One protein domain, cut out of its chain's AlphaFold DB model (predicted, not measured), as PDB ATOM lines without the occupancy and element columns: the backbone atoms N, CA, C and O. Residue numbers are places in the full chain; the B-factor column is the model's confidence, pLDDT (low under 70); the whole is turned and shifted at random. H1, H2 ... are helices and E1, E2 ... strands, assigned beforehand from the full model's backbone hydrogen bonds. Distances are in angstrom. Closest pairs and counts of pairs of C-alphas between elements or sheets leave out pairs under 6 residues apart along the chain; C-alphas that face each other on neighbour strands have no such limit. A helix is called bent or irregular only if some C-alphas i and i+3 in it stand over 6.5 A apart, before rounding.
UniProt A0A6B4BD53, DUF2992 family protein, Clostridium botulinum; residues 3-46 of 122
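This is residues 3 to 46 of the 122 residues of the protein "DUF2992 family protein" of Clostridium botulinum (UniProt A0A6B4BD53). A small sheet of three strands, E1, E2 and E3, makes one end of an elongated shape, and one helix, H1, makes much of the other end, set off from the sheet and not covering it. E1 and E2 form a long hairpin, the chain then runs past the sheet through residues 18 to 24 and folds back through H1, and the short E3 returns along E2. The printed part has 44 residues, with one named helix and three named strands in the order E1, E2, H1, E3 along the chain; the class is mixed, helices and strands. The sheet's order is E1, E2, E3, all antiparallel. The whole is loose, with a radius of gyration of the C-alphas of 12.0 A, and the C-alphas span 33 by 17 by 15 A along their three main axes.

In the sheet, E2, residues 11 to 17, is the inner strand, and E1, residues 3 to 8, and E3, residues 42 to 45, are the edge strands. E1 and E2 form a hairpin, antiparallel at 165 degrees between their directions. C-alphas 3 and 16 face each other at 4.8 A, and N 6 and O 13 are within hydrogen-bond range at 2.9 A, as are N 13 and O 6 at 2.9 A. E2 and E3 are antiparallel at 153 degrees. C-alphas 13 and 43 face each other at 4.4 A, and N 42 and O 14 are within hydrogen-bond range at 2.9 A. E1 and E3 are apart. H1, residues 25 to 38, is not on the sheet, with 3 pairs of C-alphas within 10 A, and it is apart from E1. In H1, 8 of 10 O i to N i+4 pairs are within hydrogen-bond range.

E2, His 11 to Val 17, is the longest strand by residues and measures 20.0 A from first to last C-alpha. E1, Val 3 to Glu 8, measures 16.4 A and begins at C-alpha 3, (161.119, 156.055, 132.878). H1, Glu 25 to Lys 38, measures 19.8 A and begins at C-alpha 25, (150.777, 166.672, 132.455). It is irregular: C-alphas 34 and 37 are 7.6 A apart, against about 5 A in a regular helix. E3, Ile 42 to Lys 45, measures 9.5 A and ends at C-alpha 45, (166.125, 139.248, 130.528).

The two C-alphas farthest apart, those of Glu 10 and Ala 21, are 34.4 A from each other. The printed part runs from residue 3 to residue 46 with no cut. The links from E1 to E2 and from H1 to E3 are tight, and the link from E2 to H1, with 7 residues, is short. The mean pLDDT of the printed part is 83.0; residues 44 to 46 are under 70.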
ATOM      1  N   VAL A   3     160.785 157.465 133.100       86.25
ATOM      2  CA  VAL A   3     161.119 156.055 132.878       86.25
ATOM      3  C   VAL A   3     159.838 155.331 132.486       86.25
ATOM      4  O   VAL A   3     158.823 155.469 133.162       86.25
ATOM      5  N   PHE A   4     159.892 154.597 131.379       86.69
ATOM      6  CA  PHE A   4     158.814 153.735 130.911       86.69
ATOM      7  C   PHE A   4     159.206 152.287 131.156       86.69
ATOM      8  O   PHE A   4     160.273 151.852 130.713       86.69
ATOM      9  N   GLU A   5     158.335 151.553 131.835       85.62
ATOM     10  CA  GLU A   5     158.550 150.161 132.211       85.62
ATOM     11  C   GLU A   5     157.417 149.309 131.646       85.62
ATOM     12  O   GLU A   5     156.243 149.645 131.792       85.62
ATOM     13  N   ILE A   6     157.772 148.210 130.983       85.25
ATOM     14  CA  ILE A   6     156.821 147.211 130.498       85.25
ATOM     15  C   ILE A   6     157.219 145.873 131.111       85.25
ATOM     16  O   ILE A   6     158.359 145.421 130.951       85.25
ATOM     17  N   GLN A   7     156.269 145.244 131.798       83.12
ATOM     18  CA  GLN A   7     156.431 143.935 132.413       83.12
ATOM     19  C   GLN A   7     155.487 142.933 131.741       83.12
ATOM     20  O   GLN A   7     154.275 142.985 131.926       83.12
ATOM     21  N   GLU A   8     156.060 142.012 130.968       78.69
ATOM     22  CA  GLU A   8     155.352 140.922 130.288       78.69
ATOM     23  C   GLU A   8     155.918 139.587 130.798       78.69
ATOM     24  O   GLU A   8     156.922 139.079 130.294       78.69
ATOM     25  N   GLY A   9     155.308 139.021 131.845       79.06
ATOM     26  CA  GLY A   9     155.782 137.775 132.464       79.06
ATOM     27  C   GLY A   9     157.204 137.896 133.030       79.06
ATOM     28  O   GLY A   9     157.437 138.681 133.947       79.06
ATOM     29  N   GLU A  10     158.150 137.118 132.485       71.62
ATOM     30  CA  GLU A  10     159.585 137.155 132.841       71.62
ATOM     31  C   GLU A  10     160.389 138.222 132.069       71.62
ATOM     32  O   GLU A  10     161.584 138.422 132.321       71.62
ATOM     33  N   HIS A  11     159.762 138.915 131.115       75.06
ATOM     34  CA  HIS A  11     160.411 139.942 130.311       75.06
ATOM     35  C   HIS A  11     160.167 141.323 130.913       75.06
ATOM     36  O   HIS A  11     159.029 141.766 131.073       75.06
ATOM     37  N   TYR A  12     161.261 142.022 131.206       83.25
ATOM     38  CA  TYR A  12     161.237 143.391 131.696       83.25
ATOM     39  C   TYR A  12     161.934 144.307 130.694       83.25
ATOM     40  O   TYR A  12     163.113 144.118 130.364       83.25
ATOM     41  N   LYS A  13     161.187 145.281 130.179       87.12
ATOM     42  CA  LYS A  13     161.642 146.245 129.175       87.12
ATOM     43  C   LYS A  13     161.612 147.643 129.778       87.12
ATOM     44  O   LYS A  13     160.599 148.046 130.341       87.12
ATOM     45  N   VAL A  14     162.706 148.388 129.628       87.81
ATOM     46  CA  VAL A  14     162.812 149.764 130.140       87.81
ATOM     47  C   VAL A  14     163.232 150.715 129.033       87.81
ATOM     48  O   VAL A  14     164.122 150.398 128.240       87.81
ATOM     49  N   SER A  15     162.629 151.902 129.009       87.44
ATOM     50  CA  SER A  15     163.086 153.028 128.196       87.44
ATOM     51  C   SER A  15     163.209 154.289 129.049       87.44
ATOM     52  O   SER A  15     162.321 154.617 129.837       87.44
ATOM     53  N   LYS A  16     164.330 155.001 128.908       88.12
ATOM     54  CA  LYS A  16     164.581 156.276 129.589       88.12
ATOM     55  C   LYS A  16     164.274 157.422 128.633       88.12
ATOM     56  O   LYS A  16     164.825 157.467 127.538       88.12
ATOM     57  N   VAL A  17     163.498 158.393 129.104       86.56
ATOM     58  CA  VAL A  17     163.212 159.634 128.381       86.56
ATOM     59  C   VAL A  17     163.688 160.825 129.203       86.56
ATOM     60  O   VAL A  17     163.358 160.993 130.379       86.56
ATOM     61  N   THR A  18     164.497 161.678 128.592       84.56
ATOM     62  CA  THR A  18     164.970 162.913 129.215       84.56
ATOM     63  C   THR A  18     164.090 164.075 128.772       84.56
ATOM     64  O   THR A  18     164.234 164.565 127.657       84.56
ATOM     65  N   PHE A  19     163.185 164.515 129.645       82.94
ATOM     66  CA  PHE A  19     162.496 165.798 129.486       82.94
ATOM     67  C   PHE A  19     163.448 166.946 129.849       82.94
ATOM     68  O   PHE A  19     164.288 166.769 130.736       82.94
ATOM     69  N   GLY A  20     163.342 168.072 129.141       80.31
ATOM     70  CA  GLY A  20     164.181 169.259 129.347       80.31
ATOM     71  C   GLY A  20     163.764 170.058 130.583       80.31
ATOM     72  O   GLY A  20     164.404 169.958 131.625       80.31
ATOM     73  N   ALA A  21     162.692 170.841 130.466       81.56
ATOM     74  CA  ALA A  21     162.029 171.473 131.606       81.56
ATOM     75  C   ALA A  21     161.102 170.472 132.319       81.56
ATOM     76  O   ALA A  21     160.877 169.369 131.816       81.56
ATOM     77  N   GLU A  22     160.577 170.845 133.488       84.06
ATOM     78  CA  GLU A  22     159.536 170.073 134.171       84.06
ATOM     79  C   GLU A  22     158.298 169.986 133.258       84.06
ATOM     80  O   GLU A  22     157.678 171.018 132.983       84.06
ATOM     81  N   PRO A  23     157.986 168.799 132.704       84.81
ATOM     82  CA  PRO A  23     156.934 168.675 131.709       84.81
ATOM     83  C   PRO A  23     155.573 168.819 132.382       84.81
ATOM     84  O   PRO A  23     155.334 168.260 133.456       84.81
ATOM     85  N   LYS A  24     154.653 169.526 131.728       88.00
ATOM     86  CA  LYS A  24     153.257 169.562 132.179       88.00
ATOM     87  C   LYS A  24     152.571 168.238 131.874       88.00
ATOM     88  O   LYS A  24     152.918 167.549 130.919       88.00
ATOM     89  N   GLU A  25     151.528 167.917 132.629       85.62
ATOM     90  CA  GLU A  25     150.777 166.672 132.455       85.62
ATOM     91  C   GLU A  25     150.250 166.494 131.018       85.62
ATOM     92  O   GLU A  25     150.440 165.439 130.415       85.62
ATOM     93  N   ALA A  26     149.720 167.558 130.405       87.88
ATOM     94  CA  ALA A  26     149.285 167.549 129.005       87.88
ATOM     95  C   ALA A  26     150.421 167.228 128.010       87.88
ATOM     96  O   ALA A  26     150.222 166.482 127.052       87.88
ATOM     97  N   GLU A  27     151.628 167.741 128.259       84.62
ATOM     98  CA  GLU A  27     152.802 167.485 127.417       84.62
ATOM     99  C   GLU A  27     153.262 166.028 127.532       84.62
ATOM    100  O   GLU A  27     153.686 165.435 126.540       84.62
ATOM    101  N   ILE A  28     153.130 165.422 128.717       86.19
ATOM    102  CA  ILE A  28     153.408 163.997 128.929       86.19
ATOM    103  C   ILE A  28     152.414 163.146 128.130       86.19
ATOM    104  O   ILE A  28     152.835 162.236 127.416       86.19
ATOM    105  N   PHE A  29     151.115 163.454 128.197       88.00
ATOM    106  CA  PHE A  29     150.085 162.723 127.451       88.00
ATOM    107  C   PHE A  29     150.305 162.794 125.937       88.00
ATOM    108  O   PHE A  29     150.322 161.761 125.262       88.00
ATOM    109  N   GLU A  30     150.542 163.990 125.394       87.88
ATOM    110  CA  GLU A  30     150.854 164.155 123.972       87.88
ATOM    111  C   GLU A  30     152.136 163.428 123.567       87.88
ATOM    112  O   GLU A  30     152.202 162.814 122.495       87.88
ATOM    113  N   PHE A  31     153.161 163.489 124.420       88.00
ATOM    114  CA  PHE A  31     154.420 162.806 124.183       88.00
ATOM    115  C   PHE A  31     154.212 161.295 124.074       88.00
ATOM    116  O   PHE A  31     154.725 160.688 123.133       88.00
ATOM    117  N   VAL A  32     153.442 160.697 124.986       88.19
ATOM    118  CA  VAL A  32     153.124 159.264 124.952       88.19
ATOM    119  C   VAL A  32     152.362 158.925 123.670       88.19
ATOM    120  O   VAL A  32     152.809 158.064 122.917       88.19
ATOM    121  N   LEU A  33     151.290 159.648 123.343       87.94
ATOM    122  CA  LEU A  33     150.477 159.364 122.152       87.94
ATOM    123  C   LEU A  33     151.281 159.415 120.842       87.94
ATOM    124  O   LEU A  33     151.090 158.574 119.965       87.94
ATOM    125  N   LYS A  34     152.195 160.382 120.703       88.12
ATOM    126  CA  LYS A  34     152.958 160.598 119.460       88.12
ATOM    127  C   LYS A  34     154.257 159.790 119.383       88.12
ATOM    128  O   LYS A  34     154.696 159.449 118.283       88.12
ATOM    129  N   ASN A  35     154.909 159.527 120.519       86.38
ATOM    130  CA  ASN A  35     156.285 159.018 120.546       86.38
ATOM    131  C   ASN A  35     156.440 157.634 121.170       86.38
ATOM    132  O   ASN A  35     157.522 157.066 121.038       86.38
ATOM    133  N   TYR A  36     155.403 157.050 121.779       85.06
ATOM    134  CA  TYR A  36     155.508 155.738 122.427       85.06
ATOM    135  C   TYR A  36     156.044 154.646 121.487       85.06
ATOM    136  O   TYR A  36     156.991 153.944 121.833       85.06
ATOM    137  N   TYR A  37     155.538 154.574 120.252       83.25
ATOM    138  CA  TYR A  37     155.999 153.606 119.243       83.25
ATOM    139  C   TYR A  37     157.433 153.844 118.742       83.25
ATOM    140  O   TYR A  37     158.015 152.966 118.112       83.25
ATOM    141  N   LYS A  38     158.008 155.024 119.001       85.31
ATOM    142  CA  LYS A  38     159.391 155.373 118.636       85.31
ATOM    143  C   LYS A  38     160.378 155.107 119.776       85.31
ATOM    144  O   LYS A  38     161.586 155.232 119.571       85.31
ATOM    145  N   LEU A  39     159.894 154.779 120.976       85.38
ATOM    146  CA  LEU A  39     160.759 154.521 122.122       85.38
ATOM    147  C   LEU A  39     161.531 153.216 121.923       85.38
ATOM    148  O   LEU A  39     160.969 152.156 121.655       85.38
ATOM    149  N   SER A  40     162.848 153.298 122.094       82.69
ATOM    150  CA  SER A  40     163.710 152.120 122.108       82.69
ATOM    151  C   SER A  40     163.656 151.490 123.495       82.69
ATOM    152  O   SER A  40     164.139 152.071 124.472       82.69
ATOM    153  N   PHE A  41     163.044 150.314 123.582       85.56
ATOM    154  CA  PHE A  41     162.981 149.532 124.809       85.56
ATOM    155  C   PHE A  41     164.179 148.597 124.910       85.56
ATOM    156  O   PHE A  41     164.448 147.804 124.010       85.56
ATOM    157  N   ILE A  42     164.883 148.670 126.035       82.56
ATOM    158  CA  ILE A  42     165.967 147.746 126.348       82.56
ATOM    159  C   ILE A  42     165.358 146.574 127.112       82.56
ATOM    160  O   ILE A  42     164.879 146.735 128.235       82.56
ATOM    161  N   GLU A  43     165.377 145.392 126.499       78.81
ATOM    162  CA  GLU A  43     164.955 144.155 127.147       78.81
ATOM    163  C   GLU A  43     166.058 143.674 128.094       78.81
ATOM    164  O   GLU A  43     167.150 143.279 127.676       78.81
ATOM    165  N   LYS A  44     165.767 143.668 129.394       68.00
ATOM    166  CA  LYS A  44     166.607 143.004 130.380       68.00
ATOM    167  C   LYS A  44     165.951 141.677 130.711       68.00
ATOM    168  O   LYS A  44     165.076 141.604 131.566       68.00
ATOM    169  N   LYS A  45     166.405 140.606 130.052       61.50
ATOM    170  CA  LYS A  45     166.125 139.248 130.528       61.50
ATOM    171  C   LYS A  45     166.696 139.155 131.933       61.50
ATOM    172  O   LYS A  45     167.917 139.049 132.101       61.50
ATOM    173  N   PHE A  46     165.833 139.201 132.943       55.94
ATOM    174  CA  PHE A  46     166.182 138.709 134.259       55.94
ATOM    175  C   PHE A  46     166.374 137.206 134.087       55.94
ATOM    176  O   PHE A  46     165.500 136.397 134.362       55.94
TER     177      PHE A  46